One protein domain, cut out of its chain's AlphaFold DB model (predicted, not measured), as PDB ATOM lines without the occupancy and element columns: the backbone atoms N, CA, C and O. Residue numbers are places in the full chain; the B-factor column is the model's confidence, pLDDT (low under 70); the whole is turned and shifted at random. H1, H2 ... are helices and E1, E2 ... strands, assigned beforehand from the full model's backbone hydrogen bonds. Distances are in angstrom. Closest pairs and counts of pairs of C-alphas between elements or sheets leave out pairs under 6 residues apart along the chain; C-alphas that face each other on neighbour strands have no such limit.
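This is residues 4 to 101 of the 101 residues of an uncharacterized protein of Prevotella sp. MGM2 (UniProt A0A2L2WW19). A strongly twisted sheet of five strands is covered by H1 on one face and by H2 and H3 on the other, while the last helix, H4, leads away from this body and sticks out with residues 92 to 101. Between E5 and H4 a long loop, residues 78 to 89, runs out and folds back. The printed part has 98 residues, with four named helices and five named strands in the order H1 E1 E2 H2 E3 E4 H3 E5 H4; the class is mixed, helices and strands. The mixed sheet has the order E3 E4 E2 E1 E5. The whole is compact, with a radius of gyration of the C-alphas of 13.7 A, yet elongated in outline, spanning 43 by 28 by 25 A.

H1, residues 4 to 15, is on the sheet at a height over the sheet of 9.4 A, over E2, residues 28 to 32, and E1, residues 20 to 25. Its closest C-alphas to E2 are those of His 9 and Leu 32, 6.3 A apart. E1 and E2 form an antiparallel hairpin, with N 23 and O 30 within hydrogen-bond range at 2.8 A. H2, residues 34 to 42, is on the opposite face, 7.8 A high, along E2 at 3 degrees on the local plane. E3, residues 47 to 50, and E4, residues 53 to 57, form the second hairpin, with N 47 and O 55 at 2.9 A. E4 is also antiparallel to E2, with N 29 and O 56 at 2.7 A. H3, residues 60 to 67, is on the same face as H2; the two only just touch, with 3 pairs of C-alphas within 8 A, the closest those of Ser 42 and Phe 66, 6.0 A apart. E5, residues 73 to 77, is parallel to E1, with N 22 and O 74 at 2.8 A. E2, H2, E3 and E4, H3, E5 are split strand-helix-strand units, same-way strands with others between them, each with a right-handed crossover. H4, residues 90 to 99, is not on the sheet; it only just touches H1, with 3 pairs within 8 A, the closest C-alphas being those of Val 8 and Ile 90, 6.1 A apart. Every O i to N i+4 pair is within hydrogen-bond range in H1 and H4, against 4 of 5 in H2 and 3 of 4 in H3.

H1 begins at C-alpha 4 (-11.719, -2.115, -30.926) and measures 16.9 A; E1 measures 15.6 A and H4 14.5 A, ending at C-alpha 99 (-29.585, 0.436, -43.540).

The C-alphas of Ser 44 and Tyr 101, the two farthest apart, are 45.2 A from each other. The printed part has no cut, and the link from E5 to H4 is long. Mean pLDDT of the printed part is 85.7; residues 99 to 101 are under 70.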
ATOM      1  N   LYS A   4     -10.789  -1.095 -30.406       86.12
ATOM      2  CA  LYS A   4     -11.719  -2.115 -30.926       86.12
ATOM      3  C   LYS A   4     -12.217  -3.049 -29.815       86.12
ATOM      4  O   LYS A   4     -13.404  -3.331 -29.726       86.12
ATOM      5  N   GLN A   5     -11.328  -3.506 -28.934       88.75
ATOM      6  CA  GLN A   5     -11.664  -4.365 -27.795       88.75
ATOM      7  C   GLN A   5     -12.576  -3.660 -26.787       88.75
ATOM      8  O   GLN A   5     -13.481  -4.296 -26.255       88.75
ATOM      9  N   ILE A   6     -12.341  -2.372 -26.516       87.62
ATOM     10  CA  ILE A   6     -13.191  -1.582 -25.615       87.62
ATOM     11  C   ILE A   6     -14.596  -1.471 -26.204       87.62
ATOM     12  O   ILE A   6     -15.557  -1.838 -25.538       87.62
ATOM     13  N   GLU A   7     -14.717  -1.066 -27.469       88.69
ATOM     14  CA  GLU A   7     -16.024  -0.882 -28.102       88.69
ATOM     15  C   GLU A   7     -16.820  -2.189 -28.189       88.69
ATOM     16  O   GLU A   7     -18.002  -2.231 -27.843       88.69
ATOM     17  N   VAL A   8     -16.160  -3.273 -28.605       89.69
ATOM     18  CA  VAL A   8     -16.760  -4.610 -28.648       89.69
ATOM     19  C   VAL A   8     -17.230  -5.035 -27.258       89.69
ATOM     20  O   VAL A   8     -18.368  -5.484 -27.105       89.69
ATOM     21  N   HIS A   9     -16.387  -4.862 -26.237       90.12
ATOM     22  CA  HIS A   9     -16.746  -5.207 -24.868       90.12
ATOM     23  C   HIS A   9     -17.949  -4.412 -24.369       90.12
ATOM     24  O   HIS A   9     -18.906  -5.019 -23.889       90.12
ATOM     25  N   ASP A  10     -17.938  -3.092 -24.531       90.06
ATOM     26  CA  ASP A  10     -19.008  -2.213 -24.063       90.06
ATOM     27  C   ASP A  10     -20.334  -2.518 -24.768       90.06
ATOM     28  O   ASP A  10     -21.379  -2.598 -24.116       90.06
ATOM     29  N   TYR A  11     -20.300  -2.780 -26.079       90.38
ATOM     30  CA  TYR A  11     -21.488  -3.139 -26.852       90.38
ATOM     31  C   TYR A  11     -22.148  -4.424 -26.337       90.38
ATOM     32  O   TYR A  11     -23.334  -4.432 -25.998       90.38
ATOM     33  N   TYR A  12     -21.387  -5.517 -26.230       90.25
ATOM     34  CA  TYR A  12     -21.948  -6.794 -25.784       90.25
ATOM     35  C   TYR A  12     -22.260  -6.813 -24.292       90.25
ATOM     36  O   TYR A  12     -23.183  -7.512 -23.877       90.25
ATOM     37  N   LYS A  13     -21.567  -6.012 -23.477       89.94
ATOM     38  CA  LYS A  13     -21.931  -5.822 -22.073       89.94
ATOM     39  C   LYS A  13     -23.216  -5.043 -21.883       89.94
ATOM     40  O   LYS A  13     -23.969  -5.380 -20.973       89.94
ATOM     41  N   ALA A  14     -23.505  -4.058 -22.728       89.88
ATOM     42  CA  ALA A  14     -24.796  -3.381 -22.698       89.88
ATOM     43  C   ALA A  14     -25.948  -4.354 -23.017       89.88
ATOM     44  O   ALA A  14     -26.998  -4.289 -22.381       89.88
ATOM     45  N   LEU A  15     -25.733  -5.291 -23.949       88.06
ATOM     46  CA  LEU A  15     -26.716  -6.319 -24.315       88.06
ATOM     47  C   LEU A  15     -26.837  -7.440 -23.271       88.06
ATOM     48  O   LEU A  15     -27.935  -7.906 -22.975       88.06
ATOM     49  N   HIS A  16     -25.711  -7.860 -22.693       88.56
ATOM     50  CA  HIS A  16     -25.625  -8.978 -21.755       88.56
ATOM     51  C   HIS A  16     -24.837  -8.582 -20.493       88.56
ATOM     52  O   HIS A  16     -23.728  -9.074 -20.257       88.56
ATOM     53  N   PRO A  17     -25.402  -7.728 -19.618       86.56
ATOM     54  CA  PRO A  17     -24.661  -7.145 -18.494       86.56
ATOM     55  C   PRO A  17     -24.182  -8.184 -17.473       86.56
ATOM     56  O   PRO A  17     -23.135  -8.017 -16.844       86.56
ATOM     57  N   LYS A  18     -24.933  -9.280 -17.311       87.44
ATOM     58  CA  LYS A  18     -24.639 -10.342 -16.336       87.44
ATOM     59  C   LYS A  18     -23.792 -11.478 -16.910       87.44
ATOM     60  O   LYS A  18     -23.085 -12.146 -16.146       87.44
ATOM     61  N   ALA A  19     -23.818 -11.673 -18.227       90.12
ATOM     62  CA  ALA A  19     -23.097 -12.764 -18.865       90.12
ATOM     63  C   ALA A  19     -21.585 -12.510 -18.874       90.12
ATOM     64  O   ALA A  19     -21.121 -11.368 -18.828       90.12
ATOM     65  N   LEU A  20     -20.812 -13.588 -18.887       91.00
ATOM     66  CA  LEU A  20     -19.400 -13.586 -19.233       91.00
ATOM     67  C   LEU A  20     -19.298 -13.635 -20.759       91.00
ATOM     68  O   LEU A  20     -19.775 -14.599 -21.361       91.00
ATOM     69  N   ILE A  21     -18.711 -12.611 -21.375       92.94
ATOM     70  CA  ILE A  21     -18.596 -12.561 -22.836       92.94
ATOM     71  C   ILE A  21     -17.299 -13.246 -23.270       92.94
ATOM     72  O   ILE A  21     -16.212 -12.831 -22.867       92.94
ATOM     73  N   LEU A  22     -17.422 -14.290 -24.089       92.69
ATOM     74  CA  LEU A  22     -16.312 -15.015 -24.699       92.69
ATOM     75  C   LEU A  22     -16.286 -14.719 -26.197       92.69
ATOM     76  O   LEU A  22     -17.209 -15.084 -26.921       92.69
ATOM     77  N   TYR A  23     -15.217 -14.097 -26.675       92.75
ATOM     78  CA  TYR A  23     -15.000 -13.865 -28.099       92.75
ATOM     79  C   TYR A  23     -14.259 -15.050 -28.693       92.75
ATOM     80  O   TYR A  23     -13.147 -15.363 -28.265       92.75
ATOM     81  N   HIS A  24     -14.873 -15.725 -29.658       92.12
ATOM     82  CA  HIS A  24     -14.241 -16.841 -30.337       92.12
ATOM     83  C   HIS A  24     -13.251 -16.309 -31.372       92.12
ATOM     84  O   HIS A  24     -13.637 -15.680 -32.354       92.12
ATOM     85  N   ILE A  25     -11.967 -16.550 -31.126       91.06
ATOM     86  CA  ILE A  25     -10.877 -16.260 -32.054       91.06
ATOM     87  C   ILE A  25     -10.149 -17.581 -32.367       91.06
ATOM     88  O   ILE A  25     -10.382 -18.585 -31.694       91.06
ATOM     89  N   PRO A  26      -9.284 -17.650 -33.390       90.06
ATOM     90  CA  PRO A  26      -8.749 -18.927 -33.852       90.06
ATOM     91  C   PRO A  26      -8.020 -19.701 -32.740       90.06
ATOM     92  O   PRO A  26      -6.983 -19.255 -32.242       90.06
ATOM     93  N   GLY A  27      -8.572 -20.862 -32.362       88.00
ATOM     94  CA  GLY A  27      -8.009 -21.788 -31.372       88.00
ATOM     95  C   GLY A  27      -8.132 -21.348 -29.910       88.00
ATOM     96  O   GLY A  27      -7.497 -21.950 -29.038       88.00
ATOM     97  N   GLN A  28      -8.867 -20.269 -29.618       93.56
ATOM     98  CA  GLN A  28      -8.982 -19.735 -28.261       93.56
ATOM     99  C   GLN A  28     -10.223 -18.846 -28.070       93.56
ATOM    100  O   GLN A  28     -10.689 -18.158 -28.974       93.56
ATOM    101  N   TYR A  29     -10.728 -18.795 -26.842       93.00
ATOM    102  CA  TYR A  29     -11.642 -17.757 -26.392       93.00
ATOM    103  C   TYR A  29     -10.865 -16.586 -25.800       93.00
ATOM    104  O   TYR A  29      -9.964 -16.771 -24.980       93.00
ATOM    105  N   MET A  30     -11.257 -15.376 -26.180       93.38
ATOM    106  CA  MET A  30     -10.786 -14.130 -25.593       93.38
ATOM    107  C   MET A  30     -11.853 -13.555 -24.656       93.38
ATOM    108  O   MET A  30     -13.039 -13.540 -24.973       93.38
ATOM    109  N   VAL A  31     -11.422 -13.063 -23.501       93.38
ATOM    110  CA  VAL A  31     -12.215 -12.313 -22.521       93.38
ATOM    111  C   VAL A  31     -11.629 -10.920 -22.365       93.38
ATOM    112  O   VAL A  31     -10.411 -10.742 -22.427       93.38
ATOM    113  N   LEU A  32     -12.497  -9.934 -22.151       93.38
ATOM    114  CA  LEU A  32     -12.129  -8.521 -22.129       93.38
ATOM    115  C   LEU A  32     -12.621  -7.830 -20.851       93.38
ATOM    116  O   LEU A  32     -13.625  -8.231 -20.262       93.38
ATOM    117  N   GLY A  33     -11.913  -6.785 -20.429       91.00
ATOM    118  CA  GLY A  33     -12.286  -5.916 -19.317       91.00
ATOM    119  C   GLY A  33     -12.499  -6.667 -18.000       91.00
ATOM    120  O   GLY A  33     -11.743  -7.570 -17.644       91.00
ATOM    121  N   ASN A  34     -13.574  -6.311 -17.294       87.00
ATOM    122  CA  ASN A  34     -13.921  -6.882 -15.985       87.00
ATOM    123  C   ASN A  34     -14.271  -8.380 -16.043       87.00
ATOM    124  O   ASN A  34     -14.303  -9.060 -15.014       87.00
ATOM    125  N   ASP A  35     -14.557  -8.912 -17.235       88.81
ATOM    126  CA  ASP A  35     -14.795 -10.345 -17.399       88.81
ATOM    127  C   ASP A  35     -13.508 -11.161 -17.265       88.81
ATOM    128  O   ASP A  35     -13.590 -12.334 -16.911       88.81
ATOM    129  N   VAL A  36     -12.329 -10.553 -17.437       90.62
ATOM    130  CA  VAL A  36     -11.046 -11.225 -17.185       90.62
ATOM    131  C   VAL A  36     -10.951 -11.665 -15.724       90.62
ATOM    132  O   VAL A  36     -10.695 -12.839 -15.457       90.62
ATOM    133  N   ASP A  37     -11.248 -10.779 -14.772       88.25
ATOM    134  CA  ASP A  37     -11.217 -11.098 -13.337       88.25
ATOM    135  C   ASP A  37     -12.260 -12.150 -12.946       88.25
ATOM    136  O   ASP A  37     -12.013 -13.022 -12.109       88.25
ATOM    137  N   ARG A  38     -13.449 -12.096 -13.559       86.81
ATOM    138  CA  ARG A  38     -14.498 -13.106 -13.340       86.81
ATOM    139  C   ARG A  38     -14.074 -14.463 -13.877       86.81
ATOM    140  O   ARG A  38     -14.294 -15.482 -13.219       86.81
ATOM    141  N   ALA A  39     -13.459 -14.469 -15.051       87.75
ATOM    142  CA  ALA A  39     -13.008 -15.684 -15.683       87.75
ATOM    143  C   ALA A  39     -11.840 -16.304 -14.895       87.75
ATOM    144  O   ALA A  39     -11.856 -17.510 -14.656       87.75
ATOM    145  N   LEU A  40     -10.908 -15.491 -14.380       87.56
ATOM    146  CA  LEU A  40      -9.775 -15.936 -13.554       87.56
ATOM    147  C   LEU A  40     -10.212 -16.665 -12.278       87.56
ATOM    148  O   LEU A  40      -9.554 -17.610 -11.847       87.56
ATOM    149  N   LYS A  41     -11.349 -16.273 -11.688       85.38
ATOM    150  CA  LYS A  41     -11.919 -16.962 -10.516       85.38
ATOM    151  C   LYS A  41     -12.404 -18.375 -10.826       85.38
ATOM    152  O   LYS A  41     -12.424 -19.215  -9.932       85.38
ATOM    153  N   SER A  42     -12.836 -18.624 -12.062       82.88
ATOM    154  CA  SER A  42     -13.408 -19.914 -12.469       82.88
ATOM    155  C   SER A  42     -12.399 -20.794 -13.211       82.88
ATOM    156  O   SER A  42     -12.506 -22.017 -13.164       82.88
ATOM    157  N   LEU A  43     -11.412 -20.187 -13.873       82.44
ATOM    158  CA  LEU A  43     -10.394 -20.871 -14.656       82.44
ATOM    159  C   LEU A  43      -9.017 -20.247 -14.408       82.44
ATOM    160  O   LEU A  43      -8.712 -19.152 -14.872       82.44
ATOM    161  N   SER A  44      -8.141 -21.000 -13.746       78.88
ATOM    162  CA  SER A  44      -6.751 -20.600 -13.491       78.88
ATOM    163  C   SER A  44      -5.844 -20.693 -14.723       78.88
ATOM    164  O   SER A  44      -4.727 -20.188 -14.708       78.88
ATOM    165  N   THR A  45      -6.301 -21.337 -15.801       82.19
ATOM    166  CA  THR A  45      -5.542 -21.522 -17.053       82.19
ATOM    167  C   THR A  45      -5.609 -20.310 -17.988       82.19
ATOM    168  O   THR A  45      -4.982 -20.317 -19.048       82.19
ATOM    169  N   ILE A  46      -6.354 -19.265 -17.625       88.38
ATOM    170  CA  ILE A  46      -6.434 -18.041 -18.425       88.38
ATOM    171  C   ILE A  46      -5.065 -17.373 -18.469       88.38
ATOM    172  O   ILE A  46      -4.441 -17.118 -17.439       88.38
ATOM    173  N   ARG A  47      -4.617 -17.050 -19.680       90.25
ATOM    174  CA  ARG A  47      -3.417 -16.252 -19.901       90.25
ATOM    175  C   ARG A  47      -3.824 -14.805 -20.103       90.25
ATOM    176  O   ARG A  47      -4.490 -14.481 -21.082       90.25
ATOM    177  N   VAL A  48      -3.422 -13.941 -19.181       90.69
ATOM    178  CA  VAL A  48      -3.594 -12.492 -19.324       90.69
ATOM    179  C   VAL A  48      -2.482 -11.983 -20.236       90.69
ATOM    180  O   VAL A  48      -1.308 -12.085 -19.887       90.69
ATOM    181  N   LEU A  49      -2.846 -11.504 -21.425       88.50
ATOM    182  CA  LEU A  49      -1.885 -10.980 -22.402       88.50
ATOM    183  C   LEU A  49      -1.498  -9.538 -22.067       88.50
ATOM    184  O   LEU A  49      -0.339  -9.151 -22.172       88.50
ATOM    185  N   GLU A  50      -2.482  -8.755 -21.638       88.62
ATOM    186  CA  GLU A  50      -2.338  -7.359 -21.244       88.62
ATOM    187  C   GLU A  50      -3.461  -6.985 -20.267       88.62
ATOM    188  O   GLU A  50      -4.397  -7.758 -20.041       88.62
ATOM    189  N   SER A  51      -3.388  -5.783 -19.689       85.12
ATOM    190  CA  SER A  51      -4.427  -5.297 -18.778       85.12
ATOM    191  C   SER A  51      -5.800  -5.304 -19.465       85.12
ATOM    192  O   SER A  51      -5.998  -4.649 -20.497       85.12
ATOM    193  N   GLY A  52      -6.730  -6.076 -18.893       88.06
ATOM    194  CA  GLY A  52      -8.090  -6.245 -19.402       88.06
ATOM    195  C   GLY A  52      -8.225  -7.176 -20.610       88.06
ATOM    196  O   GLY A  52      -9.271  -7.151 -21.246       88.06
ATOM    197  N   VAL A  53      -7.221  -7.995 -20.950       92.19
ATOM    198  CA  VAL A  53      -7.336  -9.000 -22.025       92.19
ATOM    199  C   VAL A  53      -6.817 -10.352 -21.548       92.19
ATOM    200  O   VAL A  53      -5.629 -10.519 -21.263       92.19
ATOM    201  N   GLY A  54      -7.709 -11.338 -21.498       92.62
ATOM    202  CA  GLY A  54      -7.379 -12.725 -21.181       92.62
ATOM    203  C   GLY A  54      -7.716 -13.657 -22.338       92.62
ATOM    204  O   GLY A  54      -8.685 -13.430 -23.056       92.62
ATOM    205  N   VAL A  55      -6.936 -14.722 -22.508       93.19
ATOM    206  CA  VAL A  55      -7.199 -15.777 -23.492       93.19
ATOM    207  C   VAL A  55      -7.149 -17.162 -22.858       93.19
ATOM    208  O   VAL A  55      -6.423 -17.399 -21.888       93.19
ATOM    209  N   MET A  56      -7.933 -18.084 -23.403       91.62
ATOM    210  CA  MET A  56      -8.016 -19.478 -22.966       91.62
ATOM    211  C   MET A  56      -8.355 -20.397 -24.148       91.62
ATOM    212  O   MET A  56      -8.937 -19.919 -25.110       91.62
ATOM    213  N   PRO A  57      -8.047 -21.703 -24.099       90.62
ATOM    214  CA  PRO A  57      -8.397 -22.627 -25.181       90.62
ATOM    215  C   PRO A  57      -9.907 -22.665 -25.467       90.62
ATOM    216  O   PRO A  57     -10.713 -22.598 -24.538       90.62
ATOM    217  N   ASP A  58     -10.290 -22.843 -26.730       86.75
ATOM    218  CA  ASP A  58     -11.678 -22.883 -27.228       86.75
ATOM    219  C   ASP A  58     -12.416 -24.217 -26.958       86.75
ATOM    220  O   ASP A  58     -13.358 -24.604 -27.647       86.75
ATOM    221  N   GLY A  59     -12.006 -24.949 -25.918       84.88
ATOM    222  CA  GLY A  59     -12.511 -26.291 -25.624       84.88
ATOM    223  C   GLY A  59     -13.824 -26.320 -24.833       84.88
ATOM    224  O   GLY A  59     -14.024 -25.561 -23.887       84.88
ATOM    225  N   LEU A  60     -14.682 -27.311 -25.104       79.94
ATOM    226  CA  LEU A  60     -15.932 -27.539 -24.352       79.94
ATOM    227  C   LEU A  60     -15.703 -27.729 -22.837       79.94
ATOM    228  O   LEU A  60     -16.536 -27.348 -22.008       79.94
ATOM    229  N   SER A  61     -14.552 -28.289 -22.456       84.12
ATOM    230  CA  SER A  61     -14.151 -28.438 -21.054       84.12
ATOM    231  C   SER A  61     -14.021 -27.090 -20.341       84.12
ATOM    232  O   SER A  61     -14.353 -27.001 -19.162       84.12
ATOM    233  N   VAL A  62     -13.598 -26.039 -21.051       83.38
ATOM    234  CA  VAL A  62     -13.502 -24.676 -20.515       83.38
ATOM    235  C   VAL A  62     -14.893 -24.111 -20.237       83.38
ATOM    236  O   VAL A  62     -15.154 -23.633 -19.135       83.38
ATOM    237  N   LEU A  63     -15.827 -24.259 -21.181       84.44
ATOM    238  CA  LEU A  63     -17.214 -23.811 -21.007       84.44
ATOM    239  C   LEU A  63     -17.901 -24.507 -19.822       84.44
ATOM    240  O   LEU A  63     -18.618 -23.880 -19.041       84.44
ATOM    241  N   SER A  64     -17.611 -25.796 -19.635       83.56
ATOM    242  CA  SER A  64     -18.149 -26.596 -18.530       83.56
ATOM    243  C   SER A  64     -17.719 -26.085 -17.148       83.56
ATOM    244  O   SER A  64     -18.452 -26.258 -16.173       83.56
ATOM    245  N   LEU A  65     -16.549 -25.443 -17.037       82.88
ATOM    246  CA  LEU A  65     -16.052 -24.895 -15.770       82.88
ATOM    247  C   LEU A  65     -16.819 -23.640 -15.347       82.88
ATOM    248  O   LEU A  65     -17.136 -23.490 -14.169       82.88
ATOM    249  N   PHE A  66     -17.192 -22.783 -16.297       82.81
ATOM    250  CA  PHE A  66     -17.992 -21.589 -16.016       82.81
ATOM    251  C   PHE A  66     -19.442 -21.934 -15.638       82.81
ATOM    252  O   PHE A  66     -20.017 -21.305 -14.746       82.81
ATOM    253  N   GLY A  67     -20.006 -22.990 -16.233       76.69
ATOM    254  CA  GLY A  67     -21.360 -23.460 -15.918       76.69
ATOM    255  C   GLY A  67     -21.544 -23.924 -14.466       76.69
ATOM    256  O   GLY A  67     -22.627 -23.767 -13.904       76.69
ATOM    257  N   ARG A  68     -20.485 -24.422 -13.808       76.44
ATOM    258  CA  ARG A  68     -20.545 -24.884 -12.403       76.44
ATOM    259  C   ARG A  68     -20.902 -23.782 -11.409       76.44
ATOM    260  O   ARG A  68     -21.507 -24.070 -10.382       76.44
ATOM    261  N   ASN A  69     -20.561 -22.537 -11.727       72.00
ATOM    262  CA  ASN A  69     -20.782 -21.389 -10.851       72.00
ATOM    263  C   ASN A  69     -22.068 -20.623 -11.209       72.00
ATOM    264  O   ASN A  69     -22.240 -19.487 -10.771       72.00
ATOM    265  N   GLY A  70     -22.935 -21.198 -12.056       75.25
ATOM    266  CA  GLY A  70     -24.137 -20.526 -12.559       75.25
ATOM    267  C   GLY A  70     -23.830 -19.285 -13.402       75.25
ATOM    268  O   GLY A  70     -24.680 -18.410 -13.544       75.25
ATOM    269  N   THR A  71     -22.603 -19.173 -13.923       83.50
ATOM    270  CA  THR A  71     -22.212 -18.043 -14.764       83.50
ATOM    271  C   THR A  71     -22.862 -18.209 -16.126       83.50
ATOM    272  O   THR A  71     -22.588 -19.172 -16.836       83.50
ATOM    273  N   GLU A  72     -23.727 -17.265 -16.484       88.25
ATOM    274  CA  GLU A  72     -24.243 -17.150 -17.842       88.25
ATOM    275  C   GLU A  72     -23.085 -16.798 -18.781       88.25
ATOM    276  O   GLU A  72     -22.299 -15.896 -18.486       88.25
ATOM    277  N   ILE A  73     -22.962 -17.521 -19.892       89.00
ATOM    278  CA  ILE A  73     -21.893 -17.330 -20.873       89.00
ATOM    279  C   ILE A  73     -22.531 -16.885 -22.180       89.00
ATOM    280  O   ILE A  73     -23.461 -17.525 -22.664       89.00
ATOM    281  N   CYS A  74     -21.999 -15.819 -22.764       90.62
ATOM    282  CA  CYS A  74     -22.342 -15.382 -24.108       90.62
ATOM    283  C   CYS A  74     -21.120 -15.597 -24.999       90.62
ATOM    284  O   CYS A  74     -20.076 -14.988 -24.766       90.62
ATOM    285  N   ILE A  75     -21.229 -16.492 -25.981       90.88
ATOM    286  CA  ILE A  75     -20.151 -16.752 -26.938       90.88
ATOM    287  C   ILE A  75     -20.443 -15.954 -28.200       90.88
ATOM    288  O   ILE A  75     -21.494 -16.126 -28.816       90.88
ATOM    289  N   ILE A  76     -19.502 -15.099 -28.576       91.12
ATOM    290  CA  ILE A  76     -19.564 -14.309 -29.796       91.12
ATOM    291  C   ILE A  76     -18.685 -14.989 -30.838       91.12
ATOM    292  O   ILE A  76     -17.457 -14.945 -30.753       91.12
ATOM    293  N   ASP A  77     -19.334 -15.635 -31.803       90.25
ATOM    294  CA  ASP A  77     -18.697 -16.208 -32.985       90.25
ATOM    295  C   ASP A  77     -18.890 -15.231 -34.147       90.25
ATOM    296  O   ASP A  77     -20.005 -15.031 -34.632       90.25
ATOM    297  N   CYS A  78     -17.813 -14.551 -34.534       87.88
ATOM    298  CA  CYS A  78     -17.819 -13.616 -35.648       87.88
ATOM    299  C   CYS A  78     -16.683 -13.972 -36.598       87.88
ATOM    300  O   CYS A  78     -15.555 -14.230 -36.175       87.88
ATOM    301  N   ARG A  79     -16.990 -13.990 -37.895       87.25
ATOM    302  CA  ARG A  79     -16.004 -14.205 -38.951       87.25
ATOM    303  C   ARG A  79     -15.820 -12.910 -39.718       87.25
ATOM    304  O   ARG A  79     -16.798 -12.265 -40.085       87.25
ATOM    305  N   ASN A  80     -14.568 -12.548 -39.962       85.44
ATOM    306  CA  ASN A  80     -14.231 -11.436 -40.838       85.44
ATOM    307  C   ASN A  80     -14.487 -11.794 -42.315       85.44
ATOM    308  O   ASN A  80     -14.875 -12.915 -42.649       85.44
ATOM    309  N   GLU A  81     -14.224 -10.848 -43.217       83.12
ATOM    310  CA  GLU A  81     -14.427 -11.016 -44.667       83.12
ATOM    311  C   GLU A  81     -13.619 -12.173 -45.274       83.12
ATOM    312  O   GLU A  81     -14.017 -12.750 -46.283       83.12
ATOM    313  N   ASN A  82     -12.521 -12.566 -44.623       83.31
ATOM    314  CA  ASN A  82     -11.685 -13.692 -45.038       83.31
ATOM    315  C   ASN A  82     -12.194 -15.038 -44.492       83.31
ATOM    316  O   ASN A  82     -11.529 -16.062 -44.650       83.31
ATOM    317  N   GLY A  83     -13.340 -15.050 -43.804       81.62
ATOM    318  CA  GLY A  83     -13.916 -16.233 -43.170       81.62
ATOM    319  C   GLY A  83     -13.182 -16.693 -41.907       81.62
ATOM    320  O   GLY A  83     -13.526 -17.743 -41.362       81.62
ATOM    321  N   ALA A  84     -12.192 -15.934 -41.431       85.94
ATOM    322  CA  ALA A  84     -11.457 -16.238 -40.211       85.94
ATOM    323  C   ALA A  84     -12.187 -15.667 -38.993       85.94
ATOM    324  O   ALA A  84     -12.754 -14.576 -39.058       85.94
ATOM    325  N   LEU A  85     -12.150 -16.400 -37.878       86.81
ATOM    326  CA  LEU A  85     -12.671 -15.914 -36.603       86.81
ATOM    327  C   LEU A  85     -11.919 -14.648 -36.186       86.81
ATOM    328  O   LEU A  85     -10.687 -14.628 -36.202       86.81
ATOM    329  N   ASP A  86     -12.655 -13.602 -35.833       88.75
ATOM    330  CA  ASP A  86     -12.091 -12.329 -35.393       88.75
ATOM    331  C   ASP A  86     -13.063 -11.589 -34.464       88.75
ATOM    332  O   ASP A  86     -14.238 -11.938 -34.336       88.75
ATOM    333  N   LEU A  87     -12.569 -10.539 -33.810       86.19
ATOM    334  CA  LEU A  87     -13.418  -9.636 -33.049       86.19
ATOM    335  C   LEU A  87     -14.412  -8.924 -33.982       86.19
ATOM    336  O   LEU A  87     -13.987  -8.364 -35.002       86.19
ATOM    337  N   PRO A  88     -15.706  -8.883 -33.613       85.38
ATOM    338  CA  PRO A  88     -16.730  -8.217 -34.404       85.38
ATOM    339  C   PRO A  88     -16.415  -6.734 -34.582       85.38
ATOM    340  O   PRO A  88     -15.838  -6.088 -33.706       85.38
ATOM    341  N   ASP A  89     -16.810  -6.199 -35.727       84.88
ATOM    342  CA  ASP A  89     -16.704  -4.776 -36.016       84.88
ATOM    343  C   ASP A  89     -18.028  -4.097 -35.651       84.88
ATOM    344  O   ASP A  89     -19.033  -4.230 -36.353       84.88
ATOM    345  N   ILE A  90     -18.059  -3.450 -34.484       85.00
ATOM    346  CA  ILE A  90     -19.294  -2.874 -33.941       85.00
ATOM    347  C   ILE A  90     -19.786  -1.708 -34.798       85.00
ATOM    348  O   ILE A  90     -20.999  -1.569 -34.962       85.00
ATOM    349  N   GLU A  91     -18.886  -0.897 -35.357       80.81
ATOM    350  CA  GLU A  91     -19.263   0.210 -36.240       80.81
ATOM    351  C   GLU A  91     -19.992  -0.322 -37.474       80.81
ATOM    352  O   GLU A  91     -21.074   0.161 -37.813       80.81
ATOM    353  N   ARG A  92     -19.471  -1.399 -38.075       80.62
ATOM    354  CA  ARG A  92     -20.136  -2.077 -39.191       80.62
ATOM    355  C   ARG A  92     -21.494  -2.663 -38.800       80.62
ATOM    356  O   ARG A  92     -22.464  -2.456 -39.520       80.62
ATOM    357  N   ILE A  93     -21.594  -3.337 -37.652       82.12
ATOM    358  CA  ILE A  93     -22.864  -3.913 -37.168       82.12
ATOM    359  C   ILE A  93     -23.914  -2.820 -36.921       82.12
ATOM    360  O   ILE A  93     -25.098  -3.023 -37.193       82.12
ATOM    361  N   LYS A  94     -23.507  -1.662 -36.387       79.75
ATOM    362  CA  LYS A  94     -24.402  -0.510 -36.204       79.75
ATOM    363  C   LYS A  94     -24.858   0.046 -37.557       79.75
ATOM    364  O   LYS A  94     -26.055   0.237 -37.734       79.75
ATOM    365  N   ALA A  95     -23.938   0.226 -38.505       78.06
ATOM    366  CA  ALA A  95     -24.250   0.735 -39.841       78.06
ATOM    367  C   ALA A  95     -25.185  -0.202 -40.629       78.06
ATOM    368  O   ALA A  95     -26.138   0.257 -41.248       78.06
ATOM    369  N   GLU A  96     -24.965  -1.519 -40.568       76.88
ATOM    370  CA  GLU A  96     -25.844  -2.509 -41.207       76.88
ATOM    371  C   GLU A  96     -27.261  -2.476 -40.611       76.88
ATOM    372  O   GLU A  96     -28.236  -2.524 -41.356       76.88
ATOM    373  N   LYS A  97     -27.396  -2.295 -39.289       70.94
ATOM    374  CA  LYS A  97     -28.707  -2.138 -38.632       70.94
ATOM    375  C   LYS A  97     -29.451  -0.864 -39.031       70.94
ATOM    376  O   LYS A  97     -30.676  -0.859 -38.978       70.94
ATOM    377  N   GLU A  98     -28.742   0.207 -39.374       70.94
ATOM    378  CA  GLU A  98     -29.353   1.467 -39.814       70.94
ATOM    379  C   GLU A  98     -29.814   1.425 -41.278       70.94
ATOM    380  O   GLU A  98     -30.739   2.147 -41.631       70.94
ATOM    381  N   MET A  99     -29.210   0.579 -42.122       64.38
ATOM    382  CA  MET A  99     -29.585   0.436 -43.540       64.38
ATOM    383  C   MET A  99     -30.776  -0.501 -43.785       64.38
ATOM    384  O   MET A  99     -31.359  -0.463 -44.866       64.38
ATOM    385  N   ASP A 100     -31.125  -1.340 -42.809       58.19
ATOM    386  CA  ASP A 100     -32.262  -2.273 -42.868       58.19
ATOM    387  C   ASP A 100     -33.612  -1.613 -42.485       58.19
ATOM    388  O   ASP A 100     -34.622  -2.305 -42.328       58.19
ATOM    389  N   TYR A 101     -33.636  -0.283 -42.317       48.84
ATOM    390  CA  TYR A 101     -34.791   0.527 -41.897       48.84
ATOM    391  C   TYR A 101     -35.255   1.489 -42.998       48.84
ATOM    392  O   TYR A 101     -36.490   1.642 -43.154       48.84
TER     393      TYR A 101